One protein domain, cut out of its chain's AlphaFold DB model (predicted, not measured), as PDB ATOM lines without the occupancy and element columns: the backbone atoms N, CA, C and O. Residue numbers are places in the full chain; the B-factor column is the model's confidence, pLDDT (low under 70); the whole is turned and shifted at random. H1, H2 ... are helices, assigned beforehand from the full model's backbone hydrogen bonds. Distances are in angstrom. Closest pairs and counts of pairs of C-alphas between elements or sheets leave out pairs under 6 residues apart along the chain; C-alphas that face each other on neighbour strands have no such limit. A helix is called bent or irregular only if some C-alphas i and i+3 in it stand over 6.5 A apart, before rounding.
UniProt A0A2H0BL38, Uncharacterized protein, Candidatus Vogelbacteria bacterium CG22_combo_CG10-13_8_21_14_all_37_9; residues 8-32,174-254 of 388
ATOM      1  N   THR A   8      -1.629   6.953  -2.848       58.34
ATOM      2  CA  THR A   8      -1.644   6.536  -4.266       58.34
ATOM      3  C   THR A   8      -2.605   5.387  -4.597       58.34
ATOM      4  O   THR A   8      -3.073   5.283  -5.731       58.34
ATOM      5  N   LYS A   9      -2.968   4.545  -3.621       56.62
ATOM      6  CA  LYS A   9      -3.934   3.450  -3.819       56.62
ATOM      7  C   LYS A   9      -5.383   3.927  -3.983       56.62
ATOM      8  O   LYS A   9      -6.139   3.292  -4.717       56.62
ATOM      9  N   ILE A  10      -5.780   5.022  -3.328       56.16
ATOM     10  CA  ILE A  10      -7.174   5.505  -3.353       56.16
ATOM     11  C   ILE A  10      -7.507   6.152  -4.706       56.16
ATOM     12  O   ILE A  10      -8.613   5.960  -5.217       56.16
ATOM     13  N   ASP A  11      -6.553   6.842  -5.333       66.06
ATOM     14  CA  ASP A  11      -6.758   7.465  -6.648       66.06
ATOM     15  C   ASP A  11      -6.769   6.450  -7.794       66.06
ATOM     16  O   ASP A  11      -7.576   6.564  -8.718       66.06
ATOM     17  N   PHE A  12      -5.968   5.390  -7.698       65.94
ATOM     18  CA  PHE A  12      -5.952   4.311  -8.686       65.94
ATOM     19  C   PHE A  12      -7.323   3.627  -8.839       65.94
ATOM     20  O   PHE A  12      -7.825   3.435  -9.949       65.94
ATOM     21  N   MET A  13      -7.977   3.315  -7.717       69.94
ATOM     22  CA  MET A  13      -9.287   2.660  -7.702       69.94
ATOM     23  C   MET A  13     -10.411   3.568  -8.223       69.94
ATOM     24  O   MET A  13     -11.352   3.083  -8.853       69.94
ATOM     25  N   LYS A  14     -10.319   4.886  -7.992       74.00
ATOM     26  CA  LYS A  14     -11.270   5.872  -8.530       74.00
ATOM     27  C   LYS A  14     -11.149   6.003 -10.046       74.00
ATOM     28  O   LYS A  14     -12.170   6.047 -10.723       74.00
ATOM     29  N   ILE A  15      -9.926   5.991 -10.577       71.75
ATOM     30  CA  ILE A  15      -9.681   6.061 -12.023       71.75
ATOM     31  C   ILE A  15     -10.187   4.796 -12.728       71.75
ATOM     32  O   ILE A  15     -10.866   4.905 -13.745       71.75
ATOM     33  N   ILE A  16      -9.946   3.602 -12.170       71.75
ATOM     34  CA  ILE A  16     -10.497   2.348 -12.717       71.75
ATOM     35  C   ILE A  16     -12.026   2.386 -12.750       71.75
ATOM     36  O   ILE A  16     -12.623   2.044 -13.769       71.75
ATOM     37  N   LYS A  17     -12.667   2.842 -11.664       73.75
ATOM     38  CA  LYS A  17     -14.126   3.000 -11.624       73.75
ATOM     39  C   LYS A  17     -14.617   3.998 -12.673       73.75
ATOM     40  O   LYS A  17     -15.594   3.705 -13.344       73.75
ATOM     41  N   LEU A  18     -13.932   5.127 -12.862       74.38
ATOM     42  CA  LEU A  18     -14.301   6.132 -13.864       74.38
ATOM     43  C   LEU A  18     -14.174   5.597 -15.302       74.38
ATOM     44  O   LEU A  18     -15.042   5.863 -16.126       74.38
ATOM     45  N   ILE A  19     -13.138   4.800 -15.591       69.56
ATOM     46  CA  ILE A  19     -12.948   4.143 -16.895       69.56
ATOM     47  C   ILE A  19     -14.031   3.087 -17.136       69.56
ATOM     48  O   ILE A  19     -14.623   3.072 -18.209       69.56
ATOM     49  N   LEU A  20     -14.337   2.250 -16.140       67.88
ATOM     50  CA  LEU A  20     -15.423   1.265 -16.220       67.88
ATOM     51  C   LEU A  20     -16.788   1.928 -16.421       67.88
ATOM     52  O   LEU A  20     -17.577   1.461 -17.234       67.88
ATOM     53  N   ILE A  21     -17.053   3.033 -15.720       70.31
ATOM     54  CA  ILE A  21     -18.286   3.814 -15.865       70.31
ATOM     55  C   ILE A  21     -18.354   4.445 -17.263       70.31
ATOM     56  O   ILE A  21     -19.372   4.318 -17.933       70.31
ATOM     57  N   SER A  22     -17.267   5.054 -17.744       61.22
ATOM     58  CA  SER A  22     -17.187   5.623 -19.097       61.22
ATOM     59  C   SER A  22     -17.381   4.555 -20.185       61.22
ATOM     60  O   SER A  22     -18.147   4.764 -21.122       61.22
ATOM     61  N   PHE A  23     -16.781   3.369 -20.016       62.78
ATOM     62  CA  PHE A  23     -16.993   2.206 -20.885       62.78
ATOM     63  C   PHE A  23     -18.468   1.790 -20.924       62.78
ATOM     64  O   PHE A  23     -19.019   1.590 -22.002       62.78
ATOM     65  N   LEU A  24     -19.124   1.739 -19.759       57.56
ATOM     66  CA  LEU A  24     -20.542   1.398 -19.634       57.56
ATOM     67  C   LEU A  24     -21.455   2.413 -20.348       57.56
ATOM     68  O   LEU A  24     -22.452   2.021 -20.950       57.56
ATOM     69  N   PHE A  25     -21.103   3.705 -20.318       55.34
ATOM     70  CA  PHE A  25     -21.840   4.768 -21.014       55.34
ATOM     71  C   PHE A  25     -21.591   4.782 -22.533       55.34
ATOM     72  O   PHE A  25     -22.496   5.124 -23.290       55.34
ATOM     73  N   LEU A  26     -20.407   4.369 -23.000       51.75
ATOM     74  CA  LEU A  26     -20.066   4.292 -24.430       51.75
ATOM     75  C   LEU A  26     -20.674   3.070 -25.135       51.75
ATOM     76  O   LEU A  26     -20.950   3.140 -26.328       51.75
ATOM     77  N   THR A  27     -20.936   1.970 -24.424       49.19
ATOM     78  CA  THR A  27     -21.615   0.789 -24.993       49.19
ATOM     79  C   THR A  27     -23.143   0.883 -24.953       49.19
ATOM     80  O   THR A  27     -23.821  -0.053 -25.366       49.19
ATOM     81  N   ALA A  28     -23.701   1.986 -24.443       44.66
ATOM     82  CA  ALA A  28     -25.146   2.177 -24.317       44.66
ATOM     83  C   ALA A  28     -25.849   2.521 -25.645       44.66
ATOM     84  O   ALA A  28     -27.071   2.665 -25.662       44.66
ATOM     85  N   THR A  29     -25.130   2.628 -26.770       50.31
ATOM     86  CA  THR A  29     -25.780   2.689 -28.083       50.31
ATOM     87  C   THR A  29     -26.307   1.302 -28.426       50.31
ATOM     88  O   THR A  29     -25.563   0.423 -28.864       50.31
ATOM     89  N   THR A  30     -27.594   1.086 -28.186       51.94
ATOM     90  CA  THR A  30     -28.300  -0.129 -28.577       51.94
ATOM     91  C   THR A  30     -28.198  -0.294 -30.093       51.94
ATOM     92  O   THR A  30     -28.746   0.494 -30.862       51.94
ATOM     93  N   VAL A  31     -27.446  -1.307 -30.535       55.88
ATOM     94  CA  VAL A  31     -27.459  -1.736 -31.937       55.88
ATOM     95  C   VAL A  31     -28.785  -2.448 -32.152       55.88
ATOM     96  O   VAL A  31     -28.944  -3.631 -31.855       55.88
ATOM     97  N   PHE A  32     -29.753  -1.659 -32.584       60.00
ATOM     98  CA  PHE A  32     -31.053  -2.095 -33.036       60.00
ATOM     99  C   PHE A  32     -30.890  -2.700 -34.427       60.00
ATOM    100  O   PHE A  32     -30.594  -2.003 -35.395       60.00
ATOM    101  N   LEU A 174     -26.472  -9.819 -25.812       77.50
ATOM    102  CA  LEU A 174     -25.089 -10.172 -26.150       77.50
ATOM    103  C   LEU A 174     -25.031 -11.441 -27.006       77.50
ATOM    104  O   LEU A 174     -24.261 -11.504 -27.959       77.50
ATOM    105  N   LYS A 175     -25.887 -12.431 -26.714       82.56
ATOM    106  CA  LYS A 175     -25.997 -13.666 -27.504       82.56
ATOM    107  C   LYS A 175     -26.348 -13.365 -28.966       82.56
ATOM    108  O   LYS A 175     -25.702 -13.911 -29.857       82.56
ATOM    109  N   ASN A 176     -27.312 -12.476 -29.202       80.31
ATOM    110  CA  ASN A 176     -27.733 -12.088 -30.550       80.31
ATOM    111  C   ASN A 176     -26.642 -11.299 -31.275       80.31
ATOM    112  O   ASN A 176     -26.371 -11.583 -32.434       80.31
ATOM    113  N   ILE A 177     -25.952 -10.382 -30.587       81.50
ATOM    114  CA  ILE A 177     -24.822  -9.634 -31.161       81.50
ATOM    115  C   ILE A 177     -23.726 -10.601 -31.630       81.50
ATOM    116  O   ILE A 177     -23.280 -10.530 -32.776       81.50
ATOM    117  N   TRP A 178     -23.329 -11.551 -30.777       83.56
ATOM    118  CA  TRP A 178     -22.334 -12.565 -31.132       83.56
ATOM    119  C   TRP A 178     -22.785 -13.456 -32.292       83.56
ATOM    120  O   TRP A 178     -21.974 -13.801 -33.151       83.56
ATOM    121  N   GLN A 179     -24.063 -13.833 -32.329       86.06
ATOM    122  CA  GLN A 179     -24.631 -14.608 -33.427       86.06
ATOM    123  C   GLN A 179     -24.599 -13.824 -34.747       86.06
ATOM    124  O   GLN A 179     -24.158 -14.369 -35.757       86.06
ATOM    125  N   THR A 180     -24.979 -12.546 -34.735       86.38
ATOM    126  CA  THR A 180     -24.930 -11.669 -35.911       86.38
ATOM    127  C   THR A 180     -23.507 -11.532 -36.447       86.38
ATOM    128  O   THR A 180     -23.289 -11.761 -37.633       86.38
ATOM    129  N   ILE A 181     -22.520 -11.259 -35.585       87.94
ATOM    130  CA  ILE A 181     -21.100 -11.172 -35.981       87.94
ATOM    131  C   ILE A 181     -20.641 -12.458 -36.685       87.94
ATOM    132  O   ILE A 181     -19.965 -12.392 -37.708       87.94
ATOM    133  N   LYS A 182     -21.037 -13.632 -36.177       89.31
ATOM    134  CA  LYS A 182     -20.687 -14.929 -36.781       89.31
ATOM    135  C   LYS A 182     -21.360 -15.169 -38.135       89.31
ATOM    136  O   LYS A 182     -20.757 -15.792 -39.003       89.31
ATOM    137  N   ILE A 183     -22.600 -14.713 -38.298       90.50
ATOM    138  CA  ILE A 183     -23.425 -14.957 -39.488       90.50
ATOM    139  C   ILE A 183     -23.070 -14.013 -40.643       90.50
ATOM    140  O   ILE A 183     -23.097 -14.435 -41.800       90.50
ATOM    141  N   LEU A 184     -22.713 -12.758 -40.346       90.38
ATOM    142  CA  LEU A 184     -22.504 -11.714 -41.353       90.38
ATOM    143  C   LEU A 184     -21.563 -12.117 -42.508       90.38
ATOM    144  O   LEU A 184     -21.929 -11.856 -43.649       90.38
ATOM    145  N   PRO A 185     -20.403 -12.774 -42.296       91.31
ATOM    146  CA  PRO A 185     -19.539 -13.188 -43.405       91.31
ATOM    147  C   PRO A 185     -20.209 -14.150 -44.396       91.31
ATOM    148  O   PRO A 185     -20.098 -13.945 -45.604       91.31
ATOM    149  N   SER A 186     -20.925 -15.169 -43.900       91.50
ATOM    150  CA  SER A 186     -21.671 -16.109 -44.755       91.50
ATOM    151  C   SER A 186     -22.831 -15.403 -45.442       91.50
ATOM    152  O   SER A 186     -23.027 -15.585 -46.638       91.50
ATOM    153  N   LEU A 187     -23.530 -14.517 -44.731       92.69
ATOM    154  CA  LEU A 187     -24.605 -13.728 -45.315       92.69
ATOM    155  C   LEU A 187     -24.098 -12.863 -46.483       92.69
ATOM    156  O   LEU A 187     -24.697 -12.857 -47.555       92.69
ATOM    157  N   LYS A 188     -22.958 -12.180 -46.318       92.12
ATOM    158  CA  LYS A 188     -22.359 -11.377 -47.393       92.12
ATOM    159  C   LYS A 188     -21.981 -12.222 -48.600       92.12
ATOM    160  O   LYS A 188     -22.349 -11.855 -49.708       92.12
ATOM    161  N   ARG A 189     -21.278 -13.334 -48.389       89.81
ATOM    162  CA  ARG A 189     -20.773 -14.176 -49.478       89.81
ATOM    163  C   ARG A 189     -21.886 -14.951 -50.177       89.81
ATOM    164  O   ARG A 189     -22.014 -14.868 -51.390       89.81
ATOM    165  N   ASP A 190     -22.685 -15.685 -49.412       89.62
ATOM    166  CA  ASP A 190     -23.591 -16.706 -49.943       89.62
ATOM    167  C   ASP A 190     -24.941 -16.098 -50.359       89.62
ATOM    168  O   ASP A 190     -25.512 -16.454 -51.391       89.62
ATOM    169  N   PHE A 191     -25.449 -15.137 -49.578       93.00
ATOM    170  CA  PHE A 191     -26.754 -14.530 -49.832       93.00
ATOM    171  C   PHE A 191     -26.649 -13.286 -50.718       93.00
ATOM    172  O   PHE A 191     -27.349 -13.202 -51.726       93.00
ATOM    173  N   PHE A 192     -25.750 -12.353 -50.385       91.56
ATOM    174  CA  PHE A 192     -25.584 -11.083 -51.106       91.56
ATOM    175  C   PHE A 192     -24.523 -11.095 -52.211       91.56
ATOM    176  O   PHE A 192     -24.373 -10.071 -52.870       91.56
ATOM    177  N   GLU A 193     -23.781 -12.189 -52.410       90.12
ATOM    178  CA  GLU A 193     -22.733 -12.290 -53.447       90.12
ATOM    179  C   GLU A 193     -21.695 -11.155 -53.350       90.12
ATOM    180  O   GLU A 193     -21.228 -10.570 -54.325       90.12
ATOM    181  N   GLN A 194     -21.347 -10.807 -52.112       85.88
ATOM    182  CA  GLN A 194     -20.394  -9.768 -51.761       85.88
ATOM    183  C   GLN A 194     -19.180 -10.347 -51.042       85.88
ATOM    184  O   GLN A 194     -19.237 -11.374 -50.369       85.88
ATOM    185  N   SER A 195     -18.071  -9.611 -51.096       88.06
ATOM    186  CA  SER A 195     -16.874  -9.952 -50.330       88.06
ATOM    187  C   SER A 195     -17.157 -10.029 -48.824       88.06
ATOM    188  O   SER A 195     -17.772  -9.125 -48.250       88.06
ATOM    189  N   VAL A 196     -16.603 -11.050 -48.159       87.81
ATOM    190  CA  VAL A 196     -16.667 -11.227 -46.695       87.81
ATOM    191  C   VAL A 196     -16.153 -10.013 -45.920       87.81
ATOM    192  O   VAL A 196     -16.601  -9.761 -44.806       87.81
ATOM    193  N   TRP A 197     -15.265  -9.204 -46.508       83.62
ATOM    194  CA  TRP A 197     -14.771  -7.972 -45.887       83.62
ATOM    195  C   TRP A 197     -15.877  -6.933 -45.669       83.62
ATOM    196  O   TRP A 197     -15.813  -6.158 -44.713       83.62
ATOM    197  N   ARG A 198     -16.940  -6.951 -46.486       84.38
ATOM    198  CA  ARG A 198     -18.109  -6.079 -46.296       84.38
ATOM    199  C   ARG A 198     -18.947  -6.447 -45.076       84.38
ATOM    200  O   ARG A 198     -19.756  -5.629 -44.656       84.38
ATOM    201  N   ALA A 199     -18.734  -7.616 -44.466       87.00
ATOM    202  CA  ALA A 199     -19.396  -7.985 -43.213       87.00
ATOM    203  C   ALA A 199     -19.095  -6.978 -42.096       87.00
ATOM    204  O   ALA A 199     -19.943  -6.742 -41.237       87.00
ATOM    205  N   TYR A 200     -17.912  -6.359 -42.151       86.38
ATOM    206  CA  TYR A 200     -17.426  -5.423 -41.144       86.38
ATOM    207  C   TYR A 200     -17.094  -4.044 -41.716       86.38
ATOM    208  O   TYR A 200     -16.612  -3.205 -40.971       86.38
ATOM    209  N   ASN A 201     -17.356  -3.780 -43.001       85.88
ATOM    210  CA  ASN A 201     -17.246  -2.438 -43.585       85.88
ATOM    211  C   ASN A 201     -18.618  -1.738 -43.635       85.88
ATOM    212  O   ASN A 201     -19.105  -1.347 -44.691       85.88
ATOM    213  N   ASN A 202     -19.283  -1.675 -42.483       83.12
ATOM    214  CA  ASN A 202     -20.625  -1.119 -42.282       83.12
ATOM    215  C   ASN A 202     -20.725  -0.530 -40.859       83.12
ATOM    216  O   ASN A 202     -19.734  -0.515 -40.121       83.12
ATOM    217  N   ARG A 203     -21.907  -0.050 -40.442       81.12
ATOM    218  CA  ARG A 203     -22.075   0.522 -39.092       81.12
ATOM    219  C   ARG A 203     -21.802  -0.501 -37.986       81.12
ATOM    220  O   ARG A 203     -21.201  -0.131 -36.982       81.12
ATOM    221  N   VAL A 204     -22.158  -1.778 -38.169       80.81
ATOM    222  CA  VAL A 204     -21.825  -2.842 -37.196       80.81
ATOM    223  C   VAL A 204     -20.312  -2.938 -36.988       80.81
ATOM    224  O   VAL A 204     -19.840  -2.943 -35.850       80.81
ATOM    225  N   GLY A 205     -19.538  -2.954 -38.072       82.88
ATOM    226  CA  GLY A 205     -18.082  -2.970 -37.994       82.88
ATOM    227  C   GLY A 205     -17.485  -1.701 -37.384       82.88
ATOM    228  O   GLY A 205     -16.526  -1.795 -36.622       82.88
ATOM    229  N   GLN A 206     -18.082  -0.529 -37.631       81.38
ATOM    230  CA  GLN A 206     -17.678   0.726 -36.979       81.38
ATOM    231  C   GLN A 206     -17.883   0.664 -35.460       81.38
ATOM    232  O   GLN A 206     -16.965   0.994 -34.708       81.38
ATOM    233  N   TYR A 207     -19.042   0.188 -34.993       80.19
ATOM    234  CA  TYR A 207     -19.294   0.005 -33.560       80.19
ATOM    235  C   TYR A 207     -18.321  -0.999 -32.934       80.19
ATOM    236  O   TYR A 207     -17.783  -0.751 -31.853       80.19
ATOM    237  N   LEU A 208     -18.032  -2.101 -33.634       81.50
ATOM    238  CA  LEU A 208     -17.060  -3.094 -33.185       81.50
ATOM    239  C   LEU A 208     -15.642  -2.507 -33.101       81.50
ATOM    240  O   LEU A 208     -14.948  -2.726 -32.110       81.50
ATOM    241  N   ALA A 209     -15.224  -1.728 -34.101       81.31
ATOM    242  CA  ALA A 209     -13.922  -1.069 -34.115       81.31
ATOM    243  C   ALA A 209     -13.777  -0.088 -32.944       81.31
ATOM    244  O   ALA A 209     -12.767  -0.124 -32.243       81.31
ATOM    245  N   VAL A 210     -14.801   0.731 -32.670       78.50
ATOM    246  CA  VAL A 210     -14.817   1.637 -31.508       78.50
ATOM    247  C   VAL A 210     -14.713   0.849 -30.199       78.50
ATOM    248  O   VAL A 210     -13.881   1.184 -29.356       78.50
ATOM    249  N   ALA A 211     -15.480  -0.232 -30.037       75.94
ATOM    250  CA  ALA A 211     -15.417  -1.071 -28.839       75.94
ATOM    251  C   ALA A 211     -14.019  -1.684 -28.626       75.94
ATOM    252  O   ALA A 211     -13.485  -1.649 -27.514       75.94
ATOM    253  N   ILE A 212     -13.398  -2.194 -29.695       80.75
ATOM    254  CA  ILE A 212     -12.034  -2.741 -29.668       80.75
ATOM    255  C   ILE A 212     -11.020  -1.651 -29.302       80.75
ATOM    256  O   ILE A 212     -10.166  -1.880 -28.447       80.75
ATOM    257  N   LEU A 213     -11.125  -0.456 -29.890       79.81
ATOM    258  CA  LEU A 213     -10.235   0.668 -29.587       79.81
ATOM    259  C   LEU A 213     -10.321   1.087 -28.117       79.81
ATOM    260  O   LEU A 213      -9.287   1.309 -27.485       79.81
ATOM    261  N   ILE A 214     -11.526   1.144 -27.548       76.44
ATOM    262  CA  ILE A 214     -11.701   1.474 -26.129       76.44
ATOM    263  C   ILE A 214     -11.098   0.378 -25.239       76.44
ATOM    264  O   ILE A 214     -10.434   0.691 -24.247       76.44
ATOM    265  N   LEU A 215     -11.279  -0.899 -25.588       78.38
ATOM    266  CA  LEU A 215     -10.697  -2.019 -24.845       78.38
ATOM    267  C   LEU A 215      -9.164  -1.978 -24.879       78.38
ATOM    268  O   LEU A 215      -8.516  -2.099 -23.839       78.38
ATOM    269  N   ILE A 216      -8.590  -1.734 -26.056       79.25
ATOM    270  CA  ILE A 216      -7.151  -1.556 -26.258       79.25
ATOM    271  C   ILE A 216      -6.626  -0.381 -25.427       79.25
ATOM    272  O   ILE A 216      -5.614  -0.518 -24.738       79.25
ATOM    273  N   PHE A 217      -7.314   0.763 -25.453       77.81
ATOM    274  CA  PHE A 217      -6.928   1.943 -24.682       77.81
ATOM    275  C   PHE A 217      -6.985   1.673 -23.174       77.81
ATOM    276  O   PHE A 217      -6.053   2.017 -22.450       77.81
ATOM    277  N   SER A 218      -8.039   0.999 -22.710       75.38
ATOM    278  CA  SER A 218      -8.232   0.644 -21.300       75.38
ATOM    279  C   SER A 218      -7.161  -0.334 -20.811       75.38
ATOM    280  O   SER A 218      -6.574  -0.131 -19.748       75.38
ATOM    281  N   LEU A 219      -6.844  -1.358 -21.611       77.94
ATOM    282  CA  LEU A 219      -5.771  -2.309 -21.320       77.94
ATOM    283  C   LEU A 219      -4.406  -1.616 -21.326       77.94
ATOM    284  O   LEU A 219      -3.613  -1.801 -20.406       77.94
ATOM    285  N   GLY A 220      -4.145  -0.769 -22.323       77.19
ATOM    286  CA  GLY A 220      -2.935   0.042 -22.386       77.19
ATOM    287  C   GLY A 220      -2.794   0.928 -21.151       77.19
ATOM    288  O   GLY A 220      -1.729   0.965 -20.538       77.19
ATOM    289  N   PHE A 221      -3.862   1.606 -20.737       75.75
ATOM    290  CA  PHE A 221      -3.872   2.420 -19.527       75.75
ATOM    291  C   PHE A 221      -3.550   1.588 -18.274       75.75
ATOM    292  O   PHE A 221      -2.692   1.988 -17.488       75.75
ATOM    293  N   LEU A 222      -4.147   0.400 -18.125       74.44
ATOM    294  CA  LEU A 222      -3.851  -0.527 -17.026       74.44
ATOM    295  C   LEU A 222      -2.376  -0.970 -17.023       74.44
ATOM    296  O   LEU A 222      -1.714  -0.940 -15.987       74.44
ATOM    297  N   LEU A 223      -1.829  -1.326 -18.190       74.12
ATOM    298  CA  LEU A 223      -0.430  -1.737 -18.347       74.12
ATOM    299  C   LEU A 223       0.553  -0.590 -18.073       74.12
ATOM    300  O   LEU A 223       1.620  -0.817 -17.505       74.12
ATOM    301  N   ARG A 224       0.192   0.656 -18.405       73.19
ATOM    302  CA  ARG A 224       0.994   1.844 -18.064       73.19
ATOM    303  C   ARG A 224       1.177   1.991 -16.558       73.19
ATOM    304  O   ARG A 224       2.239   2.431 -16.118       73.19
ATOM    305  N   LEU A 225       0.161   1.620 -15.784       72.62
ATOM    306  CA  LEU A 225       0.211   1.661 -14.327       72.62
ATOM    307  C   LEU A 225       1.117   0.559 -13.747       72.62
ATOM    308  O   LEU A 225       1.597   0.703 -12.627       72.62
ATOM    309  N   LEU A 226       1.401  -0.495 -14.521       71.69
ATOM    310  CA  LEU A 226       2.282  -1.610 -14.155       71.69
ATOM    311  C   LEU A 226       3.752  -1.401 -14.585       71.69
ATOM    312  O   LEU A 226       4.634  -2.088 -14.078       71.69
ATOM    313  N   GLY A 227       4.058  -0.434 -15.467       71.50
ATOM    314  CA  GLY A 227       5.438  -0.046 -15.801       71.50
ATOM    315  C   GLY A 227       5.598   0.727 -17.122       71.50
ATOM    316  O   GLY A 227       5.127   0.305 -18.175       71.50
ATOM    317  N   ARG A 228       6.331   1.858 -17.100       67.81
ATOM    318  CA  ARG A 228       6.414   2.838 -18.216       67.81
ATOM    319  C   ARG A 228       7.079   2.340 -19.510       67.81
ATOM    320  O   ARG A 228       6.804   2.917 -20.556       67.81
ATOM    321  N   LYS A 229       7.969   1.339 -19.472       70.19
ATOM    322  CA  LYS A 229       8.811   0.980 -20.638       70.19
ATOM    323  C   LYS A 229       8.125   0.051 -21.648       70.19
ATOM    324  O   LYS A 229       8.297   0.247 -22.844       70.19
ATOM    325  N   LEU A 230       7.307  -0.900 -21.192       67.62
ATOM    326  CA  LEU A 230       6.585  -1.832 -22.075       67.62
ATOM    327  C   LEU A 230       5.416  -1.148 -22.814       67.62
ATOM    328  O   LEU A 230       5.076  -1.512 -23.937       67.62
ATOM    329  N   TRP A 231       4.845  -0.104 -22.207       69.12
ATOM    330  CA  TRP A 231       3.693   0.627 -22.737       69.12
ATOM    331  C   TRP A 231       3.977   1.370 -24.048       69.12
ATOM    332  O   TRP A 231       3.147   1.343 -24.952       69.12
ATOM    333  N   TRP A 232       5.148   1.998 -24.180       71.81
ATOM    334  CA  TRP A 232       5.507   2.728 -25.401       71.81
ATOM    335  C   TRP A 232       5.634   1.808 -26.617       71.81
ATOM    336  O   TRP A 232       5.215   2.186 -27.704       71.81
ATOM    337  N   LEU A 233       6.137   0.584 -26.422       73.88
ATOM    338  CA  LEU A 233       6.234  -0.431 -27.474       73.88
ATOM    339  C   LEU A 233       4.847  -0.903 -27.936       73.88
ATOM    340  O   LEU A 233       4.573  -0.928 -29.133       73.88
ATOM    341  N   ILE A 234       3.949  -1.207 -26.993       72.94
ATOM    342  CA  ILE A 234       2.573  -1.627 -27.300       72.94
ATOM    343  C   ILE A 234       1.797  -0.495 -27.984       72.94
ATOM    344  O   ILE A 234       1.137  -0.729 -28.993       72.94
ATOM    345  N   LEU A 235       1.910   0.742 -27.490       73.94
ATOM    346  CA  LEU A 235       1.257   1.907 -28.093       73.94
ATOM    347  C   LEU A 235       1.724   2.130 -29.538       73.94
ATOM    348  O   LEU A 235       0.901   2.381 -30.412       73.94
ATOM    349  N   MET A 236       3.027   2.008 -29.801       78.19
ATOM    350  CA  MET A 236       3.578   2.224 -31.139       78.19
ATOM    351  C   MET A 236       3.115   1.139 -32.125       78.19
ATOM    352  O   MET A 236       2.701   1.466 -33.236       78.19
ATOM    353  N   LEU A 237       3.057  -0.128 -31.693       78.38
ATOM    354  CA  LEU A 237       2.492  -1.229 -32.487       78.38
ATOM    355  C   LEU A 237       0.994  -1.041 -32.777       78.38
ATOM    356  O   LEU A 237       0.545  -1.297 -33.893       78.38
ATOM    357  N   LEU A 238       0.223  -0.560 -31.800       74.25
ATOM    358  CA  LEU A 238      -1.203  -0.267 -31.969       74.25
ATOM    359  C   LEU A 238      -1.448   0.907 -32.917       74.25
ATOM    360  O   LEU A 238      -2.380   0.847 -33.712       74.25
ATOM    361  N   ILE A 239      -0.608   1.944 -32.867       76.75
ATOM    362  CA  ILE A 239      -0.674   3.068 -33.807       76.75
ATOM    363  C   ILE A 239      -0.336   2.590 -35.218       76.75
ATOM    364  O   ILE A 239      -1.087   2.901 -36.130       76.75
ATOM    365  N   ILE A 240       0.727   1.800 -35.413       77.62
ATOM    366  CA  ILE A 240       1.083   1.260 -36.738       77.62
ATOM    367  C   ILE A 240      -0.043   0.373 -37.288       77.62
ATOM    368  O   ILE A 240      -0.447   0.534 -38.437       77.62
ATOM    369  N   SER A 241      -0.581  -0.531 -36.464       73.81
ATOM    370  CA  SER A 241      -1.692  -1.413 -36.845       73.81
ATOM    371  C   SER A 241      -2.969  -0.621 -37.153       73.81
ATOM    372  O   SER A 241      -3.603  -0.831 -38.186       73.81
ATOM    373  N   GLY A 242      -3.305   0.359 -36.308       73.88
ATOM    374  CA  GLY A 242      -4.437   1.260 -36.505       73.88
ATOM    375  C   GLY A 242      -4.289   2.135 -37.749       73.88
ATOM    376  O   GLY A 242      -5.258   2.315 -38.476       73.88
ATOM    377  N   LEU A 243      -3.082   2.622 -38.051       73.31
ATOM    378  CA  LEU A 243      -2.798   3.395 -39.259       73.31
ATOM    379  C   LEU A 243      -2.908   2.514 -40.507       73.31
ATOM    380  O   LEU A 243      -3.532   2.927 -41.475       73.31
ATOM    381  N   GLY A 244      -2.384   1.285 -40.478       70.12
ATOM    382  CA  GLY A 244      -2.546   0.319 -41.568       70.12
ATOM    383  C   GLY A 244      -4.011  -0.049 -41.813       70.12
ATOM    384  O   GLY A 244      -4.448  -0.135 -42.962       70.12
ATOM    385  N   PHE A 245      -4.795  -0.191 -40.741       62.84
ATOM    386  CA  PHE A 245      -6.237  -0.399 -40.825       62.84
ATOM    387  C   PHE A 245      -6.958   0.828 -41.390       62.84
ATOM    388  O   PHE A 245      -7.753   0.673 -42.306       62.84
ATOM    389  N   LEU A 246      -6.655   2.043 -40.919       61.34
ATOM    390  CA  LEU A 246      -7.243   3.288 -41.426       61.34
ATOM    391  C   LEU A 246      -6.890   3.532 -42.896       61.34
ATOM    392  O   LEU A 246      -7.771   3.861 -43.678       61.34
ATOM    393  N   VAL A 247      -5.637   3.311 -43.293       66.31
ATOM    394  CA  VAL A 247      -5.189   3.379 -44.690       66.31
ATOM    395  C   VAL A 247      -5.972   2.378 -45.532       66.31
ATOM    396  O   VAL A 247      -6.516   2.750 -46.559       66.31
ATOM    397  N   ARG A 248      -6.132   1.130 -45.087       60.62
ATOM    398  CA  ARG A 248      -6.926   0.128 -45.816       60.62
ATOM    399  C   ARG A 248      -8.438   0.375 -45.758       60.62
ATOM    400  O   ARG A 248      -9.154  -0.085 -46.636       60.62
ATOM    401  N   TRP A 249      -8.939   1.077 -44.753       60.31
ATOM    402  CA  TRP A 249     -10.356   1.408 -44.608       60.31
ATOM    403  C   TRP A 249     -10.752   2.617 -45.463       60.31
ATOM    404  O   TRP A 249     -11.806   2.608 -46.089       60.31
ATOM    405  N   PHE A 250      -9.890   3.635 -45.527       52.91
ATOM    406  CA  PHE A 250     -10.088   4.826 -46.355       52.91
ATOM    407  C   PHE A 250      -9.599   4.649 -47.802       52.91
ATOM    408  O   PHE A 250     -10.127   5.321 -48.683       52.91
ATOM    409  N   LEU A 251      -8.621   3.769 -48.058       52.81
ATOM    410  CA  LEU A 251      -8.035   3.523 -49.391       52.81
ATOM    411  C   LEU A 251      -8.243   2.093 -49.917       52.81
ATOM    412  O   LEU A 251      -7.820   1.787 -51.030       52.81
ATOM    413  N   GLY A 252      -8.844   1.189 -49.138       49.53
ATOM    414  CA  GLY A 252      -9.348  -0.081 -49.680       49.53
ATOM    415  C   GLY A 252     -10.470   0.211 -50.672       49.53
ATOM    416  O   GLY A 252     -11.061   1.277 -50.557       49.53
ATOM    417  N   PRO A 253     -10.763  -0.676 -51.641       46.12
ATOM    418  CA  PRO A 253     -11.585  -0.352 -52.806       46.12
ATOM    419  C   PRO A 253     -12.969   0.143 -52.379       46.12
ATOM    420  O   PRO A 253     -13.888  -0.629 -52.092       46.12
ATOM    421  N   THR A 254     -13.072   1.462 -52.310       54.78
ATOM    422  CA  THR A 254     -14.253   2.238 -52.015       54.78
ATOM    423  C   THR A 254     -14.711   2.811 -53.339       54.78
ATOM    424  O   THR A 254     -13.966   3.445 -54.078       54.78
TER     425      THR A 254
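Overview. This is residues 8 to 32 and 174 to 254 of the 388 residues of an uncharacterized protein of Candidatus Vogelbacteria bacterium CG22_combo_CG10-13_8_21_14_all_37_9 (UniProt A0A2H0BL38). Three long helices, H1, H4 and H5, run nearly along one another in a loose array, H4 in the middle with H1 on one side and H5 folding back on the other as a helical hairpin. At the end where H4 begins, the kinked H2 and the short H3 make a small head, and H2 extends the whole beyond the long helices. The printed part has 106 residues with five named helices, in the order H1, H2, H3, H4, H5, and no named strand; the class is all helix. The whole is loose and elongated, with a radius of gyration of the C-alphas of 17.4 A and spans of 57 by 30 by 18 A.

Arrangement. H1, residues 8 to 26, touches no helix. It is close to but not clearly touching H4, residues 203 to 226: the closest C-alphas, of Ile 19 and Ser 218, are 7.3 A apart, and the two run opposite ways at a shallow tilt of 3 degrees. H2, residues 174 to 191, has a kink of 41 degrees near residue 185 and is only just irregular, with C-alphas 182 and 185 6.9 A apart. With residues 184 to 189 alone it touches H3, residues 196 to 199; the closest C-alphas, of Pro 185 and Val 196, are 4.8 A apart. H2 and H4 are near each other. H3 is close to but not clearly touching H4, the closest C-alphas being those of Ala 199 and Gly 205, 7.4 A apart. H4, with residues 220 to 224 alone, touches residues 230 to 235 of H5, residues 228 to 251. Their closest C-alphas, of Arg 224 and Trp 231, are 5.5 A apart, and this hairpin runs opposite ways at a shallow tilt of 14 degrees. H1 and H5 are apart, as are H2 and H5. Each O i to N i+4 pair is within hydrogen-bond range in H4; the figures are 13 of 15 in H1, 12 of 14 in H2 and 18 of 20 in H5, and H3 is too short for such a pair.

Along the chain. H1 begins at C-alpha 8 (-1.644, 6.536, -4.266) and is 27.4 A long from first to last C-alpha. H2 measures 24.1 A and H3 5.5 A. H4 begins at C-alpha 203 (-22.075, 0.522, -39.092) and measures 34.9 A. H5 measures 34.4 A and ends at C-alpha 251 (-8.035, 3.523, -49.391).

Size, cuts and confidence. The two C-alphas farthest apart, of Thr 8 and Glu 193, are 56.7 A apart. Residues 33 to 173 are not printed, and C-alphas 32 and 174 across this cut are 12.2 A apart. The links H2 to H3, H3 to H4 and H4 to H5 are tight. Residues 243 to 248, which belong to H5, stand free. The mean pLDDT of the printed part is 73.8; 32 residues are under 70, among them 8 to 13, 22 to 32 and 245 to 254.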